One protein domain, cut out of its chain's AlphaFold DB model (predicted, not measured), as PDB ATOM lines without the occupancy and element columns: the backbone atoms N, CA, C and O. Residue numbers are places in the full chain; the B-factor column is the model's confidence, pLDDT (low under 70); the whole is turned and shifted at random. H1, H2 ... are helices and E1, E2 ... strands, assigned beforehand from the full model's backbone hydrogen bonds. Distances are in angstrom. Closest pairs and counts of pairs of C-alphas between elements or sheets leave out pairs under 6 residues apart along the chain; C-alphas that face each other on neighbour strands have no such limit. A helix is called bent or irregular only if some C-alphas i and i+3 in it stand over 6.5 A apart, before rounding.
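This is residues 4 to 141 of the 149 residues of an uncharacterized protein of Acholeplasmataceae bacterium (UniProt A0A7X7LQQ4). Look for a long, twisted sheet of five strands with helices covering one face: the long H5 runs along the strands, with the short H1 beside its first half and H4 packed on H5 away from H1. The small hairpin E6-E7 lies at one end of the long axis, and the turn between E4 and E5 at the other. The 138 printed residues hold five named helices and seven named strands, in the order H1 H2 E1 E2 E3 E4 E5 H3 H4 E6 E7 H5, a mixed class; the large sheet runs E1 - E2 - E3 - E4 - E5, all antiparallel. The whole is compact, with a radius of gyration of the C-alphas of 15.2 A, yet elongated, spanning 50 by 33 by 31 A.

Start with H1, residues 4 to 11, then H2, residues 15 to 18, which only grazes the sheet. Next comes a meander, each strand the antiparallel neighbour of the one before: E1, 22 to 27; E2, 32 to 40; E3, 45 to 54; E4, 59 to 70; E5, 73 to 80. Check N 24 and O 35, 2.9 A, for E1 and E2; N 36 and O 49, 2.8 A, for E2 and E3; N 50 and O 63, 2.8 A, for E3 and E4; and N 66 and O 77, 2.9 A, for E4 and E5. H3, residues 81 to 86, only grazes the sheet and touches H4, residues 95 to 104, about perpendicular at 84 degrees; their closest C-alphas, Ala 84 and Gln 98, are 5.6 A apart. The hairpin of E6, 107 to 110, and E7, 113 to 116, has N 108 and O 115 at 2.8 A. H5, residues 120 to 141, is over E3 and E4 at a height over the sheet of 9.7 A, on the same face as H1, making two layers, helices on one face of a sheet. With residues 120 to 128 alone H5 touches H1, the same way at a steep tilt of 45 degrees; the closest C-alphas, Ala 4 and Met 121, are 5.5 A apart. With residues 122 to 130 alone it touches H4, opposite ways at a shallow tilt of 20 degrees; the closest C-alphas, Ala 104 and Gln 123, are 5.6 A apart. In H1 and H4 every O i to N i+4 pair is within hydrogen-bond range; H5 has 16 of 18, H3 has 0 of 2 but 3 of 3 O i to N i+3 pairs, and H2 is too short for an i+4 pair.

Find C-alpha 4 at (207.938, 181.290, 205.316), where H1 begins. E4 runs 35.0 A from C-alpha 59 at (199.113, 179.925, 201.631) to C-alpha 70; E3 measures 28.7 A and E2 26.2 A. H5 runs 28.3 A to C-alpha 141 at (208.679, 199.910, 185.257); it is irregular, with C-alphas 133 and 136 7.8 A apart and a kink of 62 degrees near residue 135.

The two C-alphas farthest apart, Lys 71 and Asp 111, are 50.8 A apart. The printed part has no cut and no long link. Confidence is low, under 70, at residues 41 to 43.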
ATOM      1  N   ALA A   4     207.908 180.774 206.684       90.75
ATOM      2  CA  ALA A   4     207.938 181.290 205.316       90.75
ATOM      3  C   ALA A   4     208.196 182.804 205.285       90.75
ATOM      4  O   ALA A   4     209.069 183.282 204.566       90.75
ATOM      5  N   LEU A   5     207.519 183.581 206.138       93.69
ATOM      6  CA  LEU A   5     207.762 185.026 206.237       93.69
ATOM      7  C   LEU A   5     209.147 185.352 206.816       93.69
ATOM      8  O   LEU A   5     209.765 186.344 206.422       93.69
ATOM      9  N   LYS A   6     209.669 184.528 207.736       93.62
ATOM     10  CA  LYS A   6     211.061 184.642 208.203       93.62
ATOM     11  C   LYS A   6     212.041 184.381 207.060       93.62
ATOM     12  O   LYS A   6     213.009 185.134 206.939       93.62
ATOM     13  N   ALA A   7     211.791 183.363 206.240       92.12
ATOM     14  CA  ALA A   7     212.600 183.020 205.078       92.12
ATOM     15  C   ALA A   7     212.574 184.139 204.036       92.12
ATOM     16  O   ALA A   7     213.639 184.612 203.654       92.12
ATOM     17  N   VAL A   8     211.394 184.676 203.701       93.00
ATOM     18  CA  VAL A   8     211.255 185.857 202.832       93.00
ATOM     19  C   VAL A   8     212.052 187.036 203.384       93.00
ATOM     20  O   VAL A   8     212.864 187.635 202.678       93.00
ATOM     21  N   LYS A   9     211.883 187.361 204.675       92.38
ATOM     22  CA  LYS A   9     212.617 188.466 205.301       92.38
ATOM     23  C   LYS A   9     214.127 188.275 205.178       92.38
ATOM     24  O   LYS A   9     214.801 189.241 204.838       92.38
ATOM     25  N   LYS A  10     214.642 187.070 205.462       91.12
ATOM     26  CA  LYS A  10     216.070 186.717 205.349       91.12
ATOM     27  C   LYS A  10     216.555 186.793 203.900       91.12
ATOM     28  O   LYS A  10     217.567 187.440 203.642       91.12
ATOM     29  N   GLY A  11     215.806 186.200 202.974       86.19
ATOM     30  CA  GLY A  11     216.098 186.159 201.543       86.19
ATOM     31  C   GLY A  11     216.092 187.529 200.873       86.19
ATOM     32  O   GLY A  11     216.713 187.682 199.836       86.19
ATOM     33  N   LEU A  12     215.471 188.543 201.483       85.62
ATOM     34  CA  LEU A  12     215.480 189.930 201.005       85.62
ATOM     35  C   LEU A  12     216.436 190.845 201.792       85.62
ATOM     36  O   LEU A  12     216.519 192.037 201.499       85.62
ATOM     37  N   VAL A  13     217.191 190.331 202.776       81.62
ATOM     38  CA  VAL A  13     218.161 191.148 203.538       81.62
ATOM     39  C   VAL A  13     219.241 191.730 202.629       81.62
ATOM     40  O   VAL A  13     219.700 192.840 202.895       81.62
ATOM     41  N   TRP A  14     219.632 191.032 201.559       80.62
ATOM     42  CA  TRP A  14     220.644 191.531 200.624       80.62
ATOM     43  C   TRP A  14     220.251 192.873 199.992       80.62
ATOM     44  O   TRP A  14     221.132 193.698 199.772       80.62
ATOM     45  N   LEU A  15     218.951 193.164 199.834       78.94
ATOM     46  CA  LEU A  15     218.466 194.457 199.334       78.94
ATOM     47  C   LEU A  15     218.908 195.639 200.204       78.94
ATOM     48  O   LEU A  15     219.091 196.737 199.685       78.94
ATOM     49  N   LYS A  16     219.141 195.424 201.510       75.00
ATOM     50  CA  LYS A  16     219.674 196.461 202.413       75.00
ATOM     51  C   LYS A  16     221.051 196.961 202.001       75.00
ATOM     52  O   LYS A  16     221.404 198.078 202.362       75.00
ATOM     53  N   LYS A  17     221.829 196.126 201.306       74.50
ATOM     54  CA  LYS A  17     223.162 196.492 200.823       74.50
ATOM     55  C   LYS A  17     223.083 197.453 199.636       74.50
ATOM     56  O   LYS A  17     224.004 198.234 199.447       74.50
ATOM     57  N   GLU A  18     221.991 197.418 198.871       73.38
ATOM     58  CA  GLU A  18     221.788 198.291 197.709       73.38
ATOM     59  C   GLU A  18     220.995 199.558 198.030       73.38
ATOM     60  O   GLU A  18     221.199 200.598 197.408       73.38
ATOM     61  N   THR A  19     220.023 199.478 198.941       74.88
ATOM     62  CA  THR A  19     219.113 200.587 199.252       74.88
ATOM     63  C   THR A  19     218.546 200.446 200.666       74.88
ATOM     64  O   THR A  19     218.237 199.332 201.097       74.88
ATOM     65  N   PRO A  20     218.334 201.554 201.403       81.44
ATOM     66  CA  PRO A  20     217.646 201.515 202.690       81.44
ATOM     67  C   PRO A  20     216.212 200.989 202.542       81.44
ATOM     68  O   PRO A  20     215.327 201.696 202.071       81.44
ATOM     69  N   ILE A  21     215.954 199.750 202.966       88.00
ATOM     70  CA  ILE A  21     214.602 199.171 202.938       88.00
ATOM     71  C   ILE A  21     213.887 199.394 204.274       88.00
ATOM     72  O   ILE A  21     214.446 199.151 205.350       88.00
ATOM     73  N   LYS A  22     212.616 199.794 204.218       90.62
ATOM     74  CA  LYS A  22     211.726 199.806 205.387       90.62
ATOM     75  C   LYS A  22     210.985 198.479 205.450       90.62
ATOM     76  O   LYS A  22     210.327 198.099 204.486       90.62
ATOM     77  N   ILE A  23     211.080 197.785 206.580       92.06
ATOM     78  CA  ILE A  23     210.384 196.513 206.806       92.06
ATOM     79  C   ILE A  23     209.325 196.733 207.875       92.06
ATOM     80  O   ILE A  23     209.655 197.155 208.985       92.06
ATOM     81  N   ARG A  24     208.075 196.399 207.567       94.50
ATOM     82  CA  ARG A  24     206.974 196.395 208.530       94.50
ATOM     83  C   ARG A  24     206.398 194.994 208.630       94.50
ATOM     84  O   ARG A  24     206.236 194.294 207.640       94.50
ATOM     85  N   HIS A  25     206.093 194.586 209.850       96.00
ATOM     86  CA  HIS A  25     205.438 193.320 210.136       96.00
ATOM     87  C   HIS A  25     204.170 193.602 210.934       96.00
ATOM     88  O   HIS A  25     204.187 194.424 211.851       96.00
ATOM     89  N   ARG A  26     203.061 192.969 210.552       95.25
ATOM     90  CA  ARG A  26     201.774 193.092 211.246       95.25
ATOM     91  C   ARG A  26     201.041 191.755 211.239       95.25
ATOM     92  O   ARG A  26     201.230 190.935 210.345       95.25
ATOM     93  N   LYS A  27     200.186 191.547 212.232       94.06
ATOM     94  CA  LYS A  27     199.295 190.387 212.328       94.06
ATOM     95  C   LYS A  27     197.853 190.871 212.362       94.06
ATOM     96  O   LYS A  27     197.555 191.858 213.029       94.06
ATOM     97  N   THR A  28     196.979 190.177 211.653       92.69
ATOM     98  CA  THR A  28     195.526 190.360 211.708       92.69
ATOM     99  C   THR A  28     194.875 189.065 212.191       92.69
ATOM    100  O   THR A  28     195.559 188.073 212.437       92.69
ATOM    101  N   LYS A  29     193.542 189.055 212.319       90.00
ATOM    102  CA  LYS A  29     192.792 187.834 212.657       90.00
ATOM    103  C   LYS A  29     192.942 186.725 211.607       90.00
ATOM    104  O   LYS A  29     192.776 185.562 211.946       90.00
ATOM    105  N   VAL A  30     193.229 187.084 210.353       91.75
ATOM    106  CA  VAL A  30     193.194 186.158 209.206       91.75
ATOM    107  C   VAL A  30     194.552 185.951 208.537       91.75
ATOM    108  O   VAL A  30     194.718 184.979 207.807       91.75
ATOM    109  N   ALA A  31     195.523 186.840 208.768       94.31
ATOM    110  CA  ALA A  31     196.815 186.785 208.095       94.31
ATOM    111  C   ALA A  31     197.967 187.331 208.949       94.31
ATOM    112  O   ALA A  31     197.807 188.251 209.756       94.31
ATOM    113  N   GLU A  32     199.164 186.811 208.703       96.31
ATOM    114  CA  GLU A  32     200.418 187.450 209.088       96.31
ATOM    115  C   GLU A  32     201.025 188.139 207.861       96.31
ATOM    116  O   GLU A  32     201.055 187.569 206.775       96.31
ATOM    117  N   ILE A  33     201.467 189.385 208.017       96.88
ATOM    118  CA  ILE A  33     201.793 190.264 206.893       96.88
ATOM    119  C   ILE A  33     203.201 190.827 207.064       96.88
ATOM    120  O   ILE A  33     203.529 191.383 208.118       96.88
ATOM    121  N   LEU A  34     204.011 190.721 206.015       96.62
ATOM    122  CA  LEU A  34     205.337 191.324 205.918       96.62
ATOM    123  C   LEU A  34     205.369 192.288 204.730       96.62
ATOM    124  O   LEU A  34     205.163 191.887 203.590       96.62
ATOM    125  N   GLU A  35     205.655 193.553 204.998       96.25
ATOM    126  CA  GLU A  35     205.790 194.608 203.997       96.25
ATOM    127  C   GLU A  35     207.260 195.026 203.908       96.25
ATOM    128  O   GLU A  35     207.895 195.324 204.923       96.25
ATOM    129  N   LEU A  36     207.795 195.085 202.691       94.00
ATOM    130  CA  LEU A  36     209.123 195.611 202.393       94.00
ATOM    131  C   LEU A  36     208.976 196.771 201.420       94.00
ATOM    132  O   LEU A  36     208.541 196.585 200.291       94.00
ATOM    133  N   THR A  37     209.330 197.975 201.856       92.75
ATOM    134  CA  THR A  37     209.283 199.186 201.032       92.75
ATOM    135  C   THR A  37     210.701 199.597 200.659       92.75
ATOM    136  O   THR A  37     211.518 199.872 201.540       92.75
ATOM    137  N   LEU A  38     210.974 199.639 199.357       91.38
ATOM    138  CA  LEU A  38     212.229 200.060 198.745       91.38
ATOM    139  C   LEU A  38     212.040 201.470 198.160       91.38
ATOM    140  O   LEU A  38     211.413 201.601 197.104       91.38
ATOM    141  N   PRO A  39     212.560 202.525 198.808       88.62
ATOM    142  CA  PRO A  39     212.581 203.865 198.235       88.62
ATOM    143  C   PRO A  39     213.322 203.874 196.893       88.62
ATOM    144  O   PRO A  39     214.334 203.196 196.733       88.62
ATOM    145  N   GLN A  40     212.830 204.655 195.938       83.81
ATOM    146  CA  GLN A  40     213.518 204.944 194.684       83.81
ATOM    147  C   GLN A  40     214.162 206.334 194.808       83.81
ATOM    148  O   GLN A  40     213.504 207.304 195.183       83.81
ATOM    149  N   ASN A  41     215.463 206.430 194.516       68.44
ATOM    150  CA  ASN A  41     216.359 207.535 194.900       68.44
ATOM    151  C   ASN A  41     215.989 208.955 194.416       68.44
ATOM    152  O   ASN A  41     216.711 209.888 194.754       68.44
ATOM    153  N   LYS A  42     214.936 209.155 193.611       62.09
ATOM    154  CA  LYS A  42     214.731 210.430 192.903       62.09
ATOM    155  C   LYS A  42     213.416 211.172 193.179       62.09
ATOM    156  O   LYS A  42     213.441 212.391 193.078       62.09
ATOM    157  N   GLU A  43     212.305 210.534 193.580       63.16
ATOM    158  CA  GLU A  43     210.990 211.227 193.546       63.16
ATOM    159  C   GLU A  43     209.946 210.809 194.602       63.16
ATOM    160  O   GLU A  43     208.794 210.553 194.256       63.16
ATOM    161  N   LYS A  44     210.306 210.712 195.895       79.44
ATOM    162  CA  LYS A  44     209.386 210.205 196.949       79.44
ATOM    163  C   LYS A  44     208.585 208.970 196.487       79.44
ATOM    164  O   LYS A  44     207.403 208.803 196.794       79.44
ATOM    165  N   SER A  45     209.231 208.140 195.681       86.62
ATOM    166  CA  SER A  45     208.642 206.962 195.083       86.62
ATOM    167  C   SER A  45     209.200 205.732 195.765       86.62
ATOM    168  O   SER A  45     210.284 205.750 196.359       86.62
ATOM    169  N   ALA A  46     208.429 204.657 195.743       91.00
ATOM    170  CA  ALA A  46     208.816 203.410 196.359       91.00
ATOM    171  C   ALA A  46     208.241 202.223 195.597       91.00
ATOM    172  O   ALA A  46     207.130 202.275 195.073       91.00
ATOM    173  N   LEU A  47     209.003 201.138 195.599       92.75
ATOM    174  CA  LEU A  47     208.524 199.809 195.258       92.75
ATOM    175  C   LEU A  47     208.228 199.088 196.569       92.75
ATOM    176  O   LEU A  47     209.128 198.928 197.398       92.75
ATOM    177  N   ARG A  48     206.980 198.679 196.793       94.88
ATOM    178  CA  ARG A  48     206.611 197.909 197.985       94.88
ATOM    179  C   ARG A  48     206.267 196.484 197.604       94.88
ATOM    180  O   ARG A  48     205.433 196.285 196.740       94.88
ATOM    181  N   PHE A  49     206.837 195.515 198.310       95.94
ATOM    182  CA  PHE A  49     206.396 194.124 198.295       95.94
ATOM    183  C   PHE A  49     205.611 193.823 199.569       95.94
ATOM    184  O   PHE A  49     206.058 194.167 200.666       95.94
ATOM    185  N   THR A  50     204.457 193.181 199.433       96.88
ATOM    186  CA  THR A  50     203.594 192.794 200.551       96.88
ATOM    187  C   THR A  50     203.313 191.303 200.490       96.88
ATOM    188  O   THR A  50     202.659 190.828 199.565       96.88
ATOM    189  N   PHE A  51     203.778 190.583 201.504       96.25
ATOM    190  CA  PHE A  51     203.590 189.148 201.659       96.25
ATOM    191  C   PHE A  51     202.509 188.878 202.698       96.25
ATOM    192  O   PHE A  51     202.606 189.358 203.831       96.25
ATOM    193  N   HIS A  52     201.503 188.097 202.326       95.88
ATOM    194  CA  HIS A  52     200.428 187.656 203.203       95.88
ATOM    195  C   HIS A  52     200.533 186.152 203.404       95.88
ATOM    196  O   HIS A  52     200.347 185.390 202.461       95.88
ATOM    197  N   TYR A  53     200.812 185.740 204.635       94.81
ATOM    198  CA  TYR A  53     200.647 184.360 205.059       94.81
ATOM    199  C   TYR A  53     199.246 184.171 205.636       94.81
ATOM    200  O   TYR A  53     198.901 184.831 206.621       94.81
ATOM    201  N   TYR A  54     198.472 183.257 205.054       91.31
ATOM    202  CA  TYR A  54     197.141 182.871 205.525       91.31
ATOM    203  C   TYR A  54     197.213 181.524 206.261       91.31
ATOM    204  O   TYR A  54     197.257 180.484 205.603       91.31
ATOM    205  N   PRO A  55     197.193 181.496 207.612       88.06
ATOM    206  CA  PRO A  55     197.444 180.270 208.372       88.06
ATOM    207  C   PRO A  55     196.445 179.145 208.105       88.06
ATOM    208  O   PRO A  55     196.825 177.986 208.103       88.06
ATOM    209  N   GLN A  56     195.172 179.476 207.869       85.75
ATOM    210  CA  GLN A  56     194.127 178.471 207.633       85.75
ATOM    211  C   GLN A  56     194.218 177.807 206.253       85.75
ATOM    212  O   GLN A  56     193.729 176.696 206.081       85.75
ATOM    213  N   GLN A  57     194.798 178.509 205.279       83.88
ATOM    214  CA  GLN A  57     194.926 178.065 203.887       83.88
ATOM    215  C   GLN A  57     196.332 177.526 203.592       83.88
ATOM    216  O   GLN A  57     196.583 177.070 202.481       83.88
ATOM    217  N   GLU A  58     197.247 177.650 204.564       84.81
ATOM    218  CA  GLU A  58     198.678 177.358 204.430       84.81
ATOM    219  C   GLU A  58     199.299 178.026 203.189       84.81
ATOM    220  O   GLU A  58     200.151 177.470 202.504       84.81
ATOM    221  N   ASN A  59     198.851 179.253 202.900       89.06
ATOM    222  CA  ASN A  59     199.113 179.925 201.631       89.06
ATOM    223  C   ASN A  59     199.990 181.178 201.782       89.06
ATOM    224  O   ASN A  59     199.746 182.032 202.646       89.06
ATOM    225  N   LEU A  60     200.992 181.248 200.904       91.38
ATOM    226  CA  LEU A  60     201.856 182.350 200.495       91.38
ATOM    227  C   LEU A  60     201.233 183.285 199.444       91.38
ATOM    228  O   LEU A  60     201.215 182.919 198.278       91.38
ATOM    229  N   SER A  61     200.793 184.507 199.752       92.06
ATOM    230  CA  SER A  61     200.466 185.491 198.694       92.06
ATOM    231  C   SER A  61     201.455 186.648 198.660       92.06
ATOM    232  O   SER A  61     201.876 187.132 199.710       92.06
ATOM    233  N   CYS A  62     201.790 187.128 197.462       94.88
ATOM    234  CA  CYS A  62     202.680 188.269 197.256       94.88
ATOM    235  C   CYS A  62     202.040 189.310 196.331       94.88
ATOM    236  O   CYS A  62     201.502 188.986 195.271       94.88
ATOM    237  N   PHE A  63     202.127 190.568 196.746       95.25
ATOM    238  CA  PHE A  63     201.731 191.740 195.977       95.25
ATOM    239  C   PHE A  63     202.933 192.661 195.828       95.25
ATOM    240  O   PHE A  63     203.748 192.757 196.750       95.25
ATOM    241  N   TYR A  64     202.992 193.402 194.727       95.25
ATOM    242  CA  TYR A  64     203.891 194.539 194.606       95.25
ATOM    243  C   TYR A  64     203.141 195.803 194.202       95.25
ATOM    244  O   TYR A  64     202.108 195.757 193.536       95.25
ATOM    245  N   GLU A  65     203.642 196.936 194.678       94.62
ATOM    246  CA  GLU A  65     203.031 198.245 194.504       94.62
ATOM    247  C   GLU A  65     204.083 199.242 194.029       94.62
ATOM    248  O   GLU A  65     205.155 199.357 194.636       94.62
ATOM    249  N   PHE A  66     203.754 199.996 192.983       93.06
ATOM    250  CA  PHE A  66     204.485 201.196 192.601       93.06
ATOM    251  C   PHE A  66     203.806 202.390 193.260       93.06
ATOM    252  O   PHE A  66     202.629 202.653 193.028       93.06
ATOM    253  N   ILE A  67     204.537 203.082 194.130       91.06
ATOM    254  CA  ILE A  67     204.017 204.179 194.948       91.06
ATOM    255  C   ILE A  67     204.768 205.450 194.579       91.06
ATOM    256  O   ILE A  67     205.999 205.443 194.526       91.06
ATOM    257  N   ARG A  68     204.041 206.551 194.381       87.06
ATOM    258  CA  ARG A  68     204.603 207.890 194.180       87.06
ATOM    259  C   ARG A  68     203.855 208.898 195.036       87.06
ATOM    260  O   ARG A  68     202.652 209.091 194.869       87.06
ATOM    261  N   GLU A  69     204.571 209.580 195.921       84.38
ATOM    262  CA  GLU A  69     204.006 210.712 196.652       84.38
ATOM    263  C   GLU A  69     204.181 212.004 195.850       84.38
ATOM    264  O   GLU A  69     205.286 212.376 195.454       84.38
ATOM    265  N   SER A  70     203.089 212.734 195.655       81.06
ATOM    266  CA  SER A  70     203.085 214.055 195.028       81.06
ATOM    267  C   SER A  70     202.433 215.088 195.947       81.06
ATOM    268  O   SER A  70     201.761 214.748 196.920       81.06
ATOM    269  N   LYS A  71     202.568 216.376 195.610       77.00
ATOM    270  CA  LYS A  71     201.855 217.454 196.322       77.00
ATOM    271  C   LYS A  71     200.325 217.313 196.252       77.00
ATOM    272  O   LYS A  71     199.642 217.855 197.110       77.00
ATOM    273  N   LYS A  72     199.798 216.615 195.237       78.38
ATOM    274  CA  LYS A  72     198.357 216.432 194.998       78.38
ATOM    275  C   LYS A  72     197.794 215.144 195.614       78.38
ATOM    276  O   LYS A  72     196.588 214.941 195.570       78.38
ATOM    277  N   GLY A  73     198.644 214.277 196.169       81.38
ATOM    278  CA  GLY A  73     198.244 212.980 196.715       81.38
ATOM    279  C   GLY A  73     199.231 211.861 196.388       81.38
ATOM    280  O   GLY A  73     200.300 212.100 195.819       81.38
ATOM    281  N   THR A  74     198.860 210.636 196.758       84.81
ATOM    282  CA  THR A  74     199.647 209.425 196.489       84.81
ATOM    283  C   THR A  74     199.066 208.699 195.283       84.81
ATOM    284  O   THR A  74     197.897 208.322 195.309       84.81
ATOM    285  N   LEU A  75     199.878 208.492 194.247       85.75
ATOM    286  CA  LEU A  75     199.556 207.576 193.156       85.75
ATOM    287  C   LEU A  75     200.068 206.184 193.534       85.75
ATOM    288  O   LEU A  75     201.215 206.046 193.969       85.75
ATOM    289  N   GLN A  76     199.217 205.172 193.386       89.06
ATOM    290  CA  GLN A  76     199.553 203.794 193.711       89.06
ATOM    291  C   GLN A  76     198.954 202.835 192.683       89.06
ATOM    292  O   GLN A  76     197.736 202.782 192.524       89.06
ATOM    293  N   GLU A  77     199.810 202.025 192.066       90.94
ATOM    294  CA  GLU A  77     199.408 200.892 191.230       90.94
ATOM    295  C   GLU A  77     199.834 199.594 191.905       90.94
ATOM    296  O   GLU A  77     200.956 199.486 192.403       90.94
ATOM    297  N   LYS A  78     198.918 198.627 191.974       92.94
ATOM    298  CA  LYS A  78     199.092 197.388 192.733       92.94
ATOM    299  C   LYS A  78     198.867 196.178 191.843       92.94
ATOM    300  O   LYS A  78     197.831 196.065 191.199       92.94
ATOM    301  N   TYR A  79     199.787 195.230 191.940       93.94
ATOM    302  CA  TYR A  79     199.762 193.978 191.203       93.94
ATOM    303  C   TYR A  79     199.886 192.800 192.164       93.94
ATOM    304  O   TYR A  79     200.627 192.850 193.149       93.94
ATOM    305  N   SER A  80     199.141 191.736 191.888       92.31
ATOM    306  CA  SER A  80     199.214 190.478 192.629       92.31
ATOM    307  C   SER A  80     199.976 189.458 191.806       92.31
ATOM    308  O   SER A  80     199.689 189.309 190.624       92.31
ATOM    309  N   PHE A  81     200.876 188.689 192.414       91.50
ATOM    310  CA  PHE A  81     201.498 187.559 191.717       91.50
ATOM    311  C   PHE A  81     200.466 186.511 191.271       91.50
ATOM    312  O   PHE A  81     200.694 185.823 190.283       91.50
ATOM    313  N   MET A  82     199.297 186.463 191.921       85.31
ATOM    314  CA  MET A  82     198.172 185.626 191.490       85.31
ATOM    315  C   MET A  82     197.625 186.012 190.110       85.31
ATOM    316  O   MET A  82     197.032 185.162 189.459       85.31
ATOM    317  N   ASN A  83     197.835 187.246 189.635       83.31
ATOM    318  CA  ASN A  83     197.397 187.662 188.297       83.31
ATOM    319  C   ASN A  83     198.131 186.898 187.181       83.31
ATOM    320  O   ASN A  83     197.651 186.850 186.054       83.31
ATOM    321  N   ALA A  84     199.252 186.232 187.494       79.38
ATOM    322  CA  ALA A  84     199.857 185.287 186.564       79.38
ATOM    323  C   ALA A  84     198.853 184.192 186.142       79.38
ATOM    324  O   ALA A  84     198.884 183.769 184.992       79.38
ATOM    325  N   LEU A  85     197.929 183.783 187.029       79.25
ATOM    326  CA  LEU A  85     196.885 182.783 186.752       79.25
ATOM    327  C   LEU A  85     195.851 183.254 185.725       79.25
ATOM    328  O   LEU A  85     195.324 182.429 184.984       79.25
ATOM    329  N   SER A  86     195.546 184.553 185.686       79.75
ATOM    330  CA  SER A  86     194.617 185.135 184.710       79.75
ATOM    331  C   SER A  86     195.289 185.484 183.380       79.75
ATOM    332  O   SER A  86     194.594 185.839 182.432       79.75
ATOM    333  N   GLY A  87     196.618 185.361 183.286       76.62
ATOM    334  CA  GLY A  87     197.386 185.784 182.114       76.62
ATOM    335  C   GLY A  87     197.503 187.303 181.979       76.62
ATOM    336  O   GLY A  87     197.955 187.787 180.941       76.62
ATOM    337  N   ASP A  88     197.112 188.059 183.009       81.94
ATOM    338  CA  ASP A  88     197.271 189.508 183.002       81.94
ATOM    339  C   ASP A  88     198.761 189.858 183.097       81.94
ATOM    340  O   ASP A  88     199.484 189.290 183.927       81.94
ATOM    341  N   PRO A  89     199.243 190.826 182.299       82.44
ATOM    342  CA  PRO A  89     200.642 191.205 182.330       82.44
ATOM    343  C   PRO A  89     201.016 191.740 183.714       82.44
ATOM    344  O   PRO A  89     200.345 192.612 184.269       82.44
ATOM    345  N   LEU A  90     202.128 191.240 184.256       91.44
ATOM    346  CA  LEU A  90     202.762 191.758 185.464       91.44
ATOM    347  C   LEU A  90     203.900 192.710 185.068       91.44
ATOM    348  O   LEU A  90     204.965 192.232 184.664       91.44
ATOM    349  N   PRO A  91     203.722 194.044 185.168       92.19
ATOM    350  CA  PRO A  91     204.747 194.989 184.750       92.19
ATOM    351  C   PRO A  91     206.068 194.770 185.480       92.19
ATOM    352  O   PRO A  91     206.138 194.737 186.707       92.19
ATOM    353  N   GLY A  92     207.134 194.647 184.696       91.88
ATOM    354  CA  GLY A  92     208.473 194.422 185.216       91.88
ATOM    355  C   GLY A  92     208.755 192.978 185.627       91.88
ATOM    356  O   GLY A  92     209.825 192.751 186.173       91.88
ATOM    357  N   ILE A  93     207.854 192.016 185.376       94.50
ATOM    358  CA  ILE A  93     208.099 190.573 185.546       94.50
ATOM    359  C   ILE A  93     208.142 189.889 184.174       94.50
ATOM    360  O   ILE A  93     207.195 189.997 183.392       94.50
ATOM    361  N   SER A  94     209.220 189.153 183.895       93.25
ATOM    362  CA  SER A  94     209.398 188.401 182.646       93.25
ATOM    363  C   SER A  94     208.324 187.322 182.446       93.25
ATOM    364  O   SER A  94     207.831 186.737 183.408       93.25
ATOM    365  N   GLU A  95     207.989 186.997 181.193       90.81
ATOM    366  CA  GLU A  95     207.050 185.903 180.892       90.81
ATOM    367  C   GLU A  95     207.520 184.549 181.447       90.81
ATOM    368  O   GLU A  95     206.707 183.733 181.881       90.81
ATOM    369  N   GLU A  96     208.834 184.301 181.457       91.25
ATOM    370  CA  GLU A  96     209.417 183.085 182.032       91.25
ATOM    371  C   GLU A  96     209.115 182.982 183.533       91.25
ATOM    372  O   GLU A  96     208.668 181.941 184.016       91.25
ATOM    373  N   ASP A  97     209.305 184.071 184.275       92.44
ATOM    374  CA  ASP A  97     209.044 184.094 185.711       92.44
ATOM    375  C   ASP A  97     207.540 184.139 186.028       92.44
ATOM    376  O   ASP A  97     207.117 183.570 187.034       92.44
ATOM    377  N   GLN A  98     206.700 184.693 185.145       90.38
ATOM    378  CA  GLN A  98     205.241 184.540 185.241       90.38
ATOM    379  C   GLN A  98     204.817 183.066 185.108       90.38
ATOM    380  O   GLN A  98     203.984 182.591 185.882       90.38
ATOM    381  N   LYS A  99     205.446 182.297 184.207       87.25
ATOM    382  CA  LYS A  99     205.221 180.842 184.109       87.25
ATOM    383  C   LYS A  99     205.686 180.089 185.358       87.25
ATOM    384  O   LYS A  99     205.039 179.121 185.749       87.25
ATOM    385  N   LYS A 100     206.762 180.528 186.020       86.00
ATOM    386  CA  LYS A 100     207.185 179.949 187.313       86.00
ATOM    387  C   LYS A 100     206.171 180.231 188.420       86.00
ATOM    388  O   LYS A 100     205.860 179.327 189.191       86.00
ATOM    389  N   LEU A 101     205.616 181.445 188.465       87.00
ATOM    390  CA  LEU A 101     204.544 181.791 189.403       87.00
ATOM    391  C   LEU A 101     203.332 180.867 189.225       87.00
ATOM    392  O   LEU A 101     202.843 180.333 190.215       87.00
ATOM    393  N   LEU A 102     202.905 180.601 187.984       81.94
ATOM    394  CA  LEU A 102     201.824 179.645 187.695       81.94
ATOM    395  C   LEU A 102     202.067 178.270 188.333       81.94
ATOM    396  O   LEU A 102     201.164 177.695 188.928       81.94
ATOM    397  N   GLN A 103     203.294 177.755 188.246       76.31
ATOM    398  CA  GLN A 103     203.652 176.446 188.808       76.31
ATOM    399  C   GLN A 103     203.709 176.441 190.345       76.31
ATOM    400  O   GLN A 103     203.529 175.389 190.967       76.31
ATOM    401  N   ALA A 104     203.971 177.597 190.961       77.06
ATOM    402  CA  ALA A 104     203.965 177.769 192.412       77.06
ATOM    403  C   ALA A 104     202.546 177.937 192.986       77.06
ATOM    404  O   ALA A 104     202.320 177.617 194.153       77.06
ATOM    405  N   PHE A 105     201.592 178.392 192.171       75.75
ATOM    406  CA  PHE A 105     200.191 178.599 192.536       75.75
ATOM    407  C   PHE A 105     199.304 177.417 192.117       75.75
ATOM    408  O   PHE A 105     198.454 177.539 191.238       75.75
ATOM    409  N   ASP A 106     199.483 176.271 192.775       74.19
ATOM    410  CA  ASP A 106     198.611 175.097 192.625       74.19
ATOM    411  C   ASP A 106     197.735 174.949 193.877       74.19
ATOM    412  O   ASP A 106     198.242 174.927 195.006       74.19
ATOM    413  N   PHE A 107     196.417 174.886 193.681       76.62
ATOM    414  CA  PHE A 107     195.420 174.824 194.748       76.62
ATOM    415  C   PHE A 107     194.532 173.591 194.586       76.62
ATOM    416  O   PHE A 107     194.230 173.147 193.477       76.62
ATOM    417  N   GLU A 108     194.072 173.057 195.708       78.50
ATOM    418  CA  GLU A 108     193.098 171.976 195.778       78.50
ATOM    419  C   GLU A 108     191.975 172.290 196.760       78.50
ATOM    420  O   GLU A 108     192.119 173.100 197.680       78.50
ATOM    421  N   LEU A 109     190.841 171.625 196.552       73.62
ATOM    422  CA  LEU A 109     189.718 171.647 197.471       73.62
ATOM    423  C   LEU A 109     189.806 170.420 198.386       73.62
ATOM    424  O   LEU A 109     189.596 169.297 197.935       73.62
ATOM    425  N   VAL A 110     190.087 170.639 199.670       76.94
ATOM    426  CA  VAL A 110     190.159 169.594 200.704       76.94
ATOM    427  C   VAL A 110     189.190 169.970 201.816       76.94
ATOM    428  O   VAL A 110     189.292 171.058 202.379       76.94
ATOM    429  N   ASP A 111     188.223 169.103 202.120       77.94
ATOM    430  CA  ASP A 111     187.191 169.345 203.144       77.94
ATOM    431  C   ASP A 111     186.449 170.686 202.972       77.94
ATOM    432  O   ASP A 111     186.265 171.444 203.926       77.94
ATOM    433  N   GLN A 112     186.060 171.014 201.733       77.44
ATOM    434  CA  GLN A 112     185.431 172.296 201.355       77.44
ATOM    435  C   GLN A 112     186.300 173.541 201.630       77.44
ATOM    436  O   GLN A 112     185.808 174.670 201.593       77.44
ATOM    437  N   LYS A 113     187.602 173.364 201.882       75.25
ATOM    438  CA  LYS A 113     188.573 174.448 202.064       75.25
ATOM    439  C   LYS A 113     189.565 174.454 200.910       75.25
ATOM    440  O   LYS A 113     190.069 173.411 200.506       75.25
ATOM    441  N   ILE A 114     189.864 175.646 200.398       76.38
ATOM    442  CA  ILE A 114     190.930 175.839 199.411       76.38
ATOM    443  C   ILE A 114     192.269 175.774 200.152       76.38
ATOM    444  O   ILE A 114     192.522 176.591 201.043       76.38
ATOM    445  N   LYS A 115     193.109 174.806 199.785       77.00
ATOM    446  CA  LYS A 115     194.484 174.644 200.275       77.00
ATOM    447  C   LYS A 115     195.461 174.724 199.112       77.00
ATOM    448  O   LYS A 115     195.101 174.415 197.978       77.00
ATOM    449  N   SER A 116     196.693 175.143 199.376       78.56
ATOM    450  CA  SER A 116     197.747 175.014 198.370       78.56
ATOM    451  C   SER A 116     198.266 173.578 198.329       78.56
ATOM    452  O   SER A 116     198.511 172.985 199.375       78.56
ATOM    453  N   LYS A 117     198.485 173.043 197.123       81.38
ATOM    454  CA  LYS A 117     199.204 171.773 196.924       81.38
ATOM    455  C   LYS A 117     200.710 171.912 197.105       81.38
ATOM    456  O   LYS A 117     201.416 170.916 197.235       81.38
ATOM    457  N   LYS A 118     201.230 173.139 197.022       84.31
ATOM    458  CA  LYS A 118     202.656 173.419 197.160       84.31
ATOM    459  C   LYS A 118     202.951 173.823 198.587       84.31
ATOM    460  O   LYS A 118     202.281 174.688 199.147       84.31
ATOM    461  N   GLU A 119     204.014 173.252 199.136       87.62
ATOM    462  CA  GLU A 119     204.519 173.667 200.435       87.62
ATOM    463  C   GLU A 119     204.795 175.172 200.447       87.62
ATOM    464  O   GLU A 119     205.353 175.743 199.505       87.62
ATOM    465  N   ILE A 120     204.436 175.826 201.548       89.69
ATOM    466  CA  ILE A 120     204.569 177.278 201.681       89.69
ATOM    467  C   ILE A 120     206.009 177.778 201.493       89.69
ATOM    468  O   ILE A 120     206.233 178.898 201.031       89.69
ATOM    469  N   MET A 121     206.998 176.948 201.829       90.94
ATOM    470  CA  MET A 121     208.410 177.270 201.641       90.94
ATOM    471  C   MET A 121     208.782 177.345 200.157       90.94
ATOM    472  O   MET A 121     209.472 178.281 199.764       90.94
ATOM    473  N   ILE A 122     208.233 176.455 199.325       90.38
ATOM    474  CA  ILE A 122     208.419 176.481 197.867       90.38
ATOM    475  C   ILE A 122     207.817 177.764 197.280       90.38
ATOM    476  O   ILE A 122     208.426 178.411 196.428       90.38
ATOM    477  N   GLN A 123     206.646 178.186 197.770       90.62
ATOM    478  CA  GLN A 123     206.028 179.450 197.350       90.62
ATOM    479  C   GLN A 123     206.911 180.654 197.722       90.62
ATOM    480  O   GLN A 123     207.139 181.543 196.901       90.62
ATOM    481  N   ALA A 124     207.454 180.668 198.945       92.00
ATOM    482  CA  ALA A 124     208.365 181.715 199.403       92.00
ATOM    483  C   ALA A 124     209.642 181.788 198.549       92.00
ATOM    484  O   ALA A 124     210.040 182.882 198.145       92.00
ATOM    485  N   GLU A 125     210.263 180.646 198.253       91.88
ATOM    486  CA  GLU A 125     211.447 180.553 197.392       91.88
ATOM    487  C   GLU A 125     211.161 181.043 195.973       91.88
ATOM    488  O   GLU A 125     211.921 181.858 195.443       91.88
ATOM    489  N   CYS A 126     210.024 180.640 195.398       92.31
ATOM    490  CA  CYS A 126     209.582 181.121 194.093       92.31
ATOM    491  C   CYS A 126     209.468 182.652 194.079       92.31
ATOM    492  O   CYS A 126     210.049 183.309 193.216       92.31
ATOM    493  N   PHE A 127     208.793 183.252 195.066       93.44
ATOM    494  CA  PHE A 127     208.636 184.709 195.108       93.44
ATOM    495  C   PHE A 127     209.971 185.436 195.262       93.44
ATOM    496  O   PHE A 127     210.174 186.473 194.632       93.44
ATOM    497  N   LEU A 128     210.884 184.901 196.075       93.12
ATOM    498  CA  LEU A 128     212.227 185.456 196.230       93.12
ATOM    499  C   LEU A 128     212.994 185.441 194.908       93.12
ATOM    500  O   LEU A 128     213.566 186.465 194.537       93.12
ATOM    501  N   GLN A 129     212.964 184.319 194.189       92.81
ATOM    502  CA  GLN A 129     213.642 184.176 192.903       92.81
ATOM    503  C   GLN A 129     213.059 185.126 191.853       92.81
ATOM    504  O   GLN A 129     213.809 185.839 191.189       92.81
ATOM    505  N   VAL A 130     211.729 185.204 191.757       94.25
ATOM    506  CA  VAL A 130     211.040 186.125 190.843       94.25
ATOM    507  C   VAL A 130     211.434 187.570 191.146       94.25
ATOM    508  O   VAL A 130     211.816 188.304 190.238       94.25
ATOM    509  N   ILE A 131     211.413 187.985 192.416       93.69
ATOM    510  CA  ILE A 131     211.812 189.345 192.806       93.69
ATOM    511  C   ILE A 131     213.284 189.598 192.474       93.69
ATOM    512  O   ILE A 131     213.607 190.656 191.941       93.69
ATOM    513  N   GLN A 132     214.172 188.651 192.772       91.94
ATOM    514  CA  GLN A 132     215.606 188.793 192.529       91.94
ATOM    515  C   GLN A 132     215.925 188.929 191.036       91.94
ATOM    516  O   GLN A 132     216.651 189.848 190.658       91.94
ATOM    517  N   ASN A 133     215.346 188.075 190.192       94.50
ATOM    518  CA  ASN A 133     215.563 188.090 188.743       94.50
ATOM    519  C   ASN A 133     215.030 189.373 188.094       94.50
ATOM    520  O   ASN A 133     215.618 189.894 187.149       94.50
ATOM    521  N   ASN A 134     213.922 189.899 188.619       94.88
ATOM    522  CA  ASN A 134     213.179 190.981 187.983       94.88
ATOM    523  C   ASN A 134     213.374 192.347 188.645       94.88
ATOM    524  O   ASN A 134     212.813 193.333 188.173       94.88
ATOM    525  N   LEU A 135     214.180 192.466 189.706       91.56
ATOM    526  CA  LEU A 135     214.293 193.709 190.479       91.56
ATOM    527  C   LEU A 135     214.668 194.923 189.621       91.56
ATOM    528  O   LEU A 135     214.115 196.007 189.811       91.56
ATOM    529  N   SER A 136     215.602 194.753 188.681       91.12
ATOM    530  CA  SER A 136     216.004 195.822 187.762       91.12
ATOM    531  C   SER A 136     214.835 196.260 186.873       91.12
ATOM    532  O   SER A 136     214.547 197.453 186.783       91.12
ATOM    533  N   SER A 137     214.107 195.302 186.293       93.81
ATOM    534  CA  SER A 137     212.945 195.573 185.440       93.81
ATOM    535  C   SER A 137     211.795 196.205 186.232       93.81
ATOM    536  O   SER A 137     211.264 197.231 185.820       93.81
ATOM    537  N   LEU A 138     211.508 195.721 187.443       93.12
ATOM    538  CA  LEU A 138     210.539 196.329 188.361       93.12
ATOM    539  C   LEU A 138     210.886 197.784 188.699       93.12
ATOM    540  O   LEU A 138     210.009 198.647 188.695       93.12
ATOM    541  N   ARG A 139     212.166 198.089 188.961       89.62
ATOM    542  CA  ARG A 139     212.627 199.474 189.167       89.62
ATOM    543  C   ARG A 139     212.446 200.317 187.899       89.62
ATOM    544  O   ARG A 139     212.045 201.474 187.993       89.62
ATOM    545  N   GLN A 140     212.713 199.759 186.718       89.50
ATOM    546  CA  GLN A 140     212.500 200.450 185.443       89.50
ATOM    547  C   GLN A 140     211.017 200.723 185.177       89.50
ATOM    548  O   GLN A 140     210.679 201.857 184.852       89.50
ATOM    549  N   SER A 141     210.133 199.745 185.381       89.12
ATOM    550  CA  SER A 141     208.679 199.910 185.257       89.12
ATOM    551  C   SER A 141     208.146 200.950 186.238       89.12
ATOM    552  O   SER A 141     207.411 201.848 185.827       89.12
TER     553      SER A 141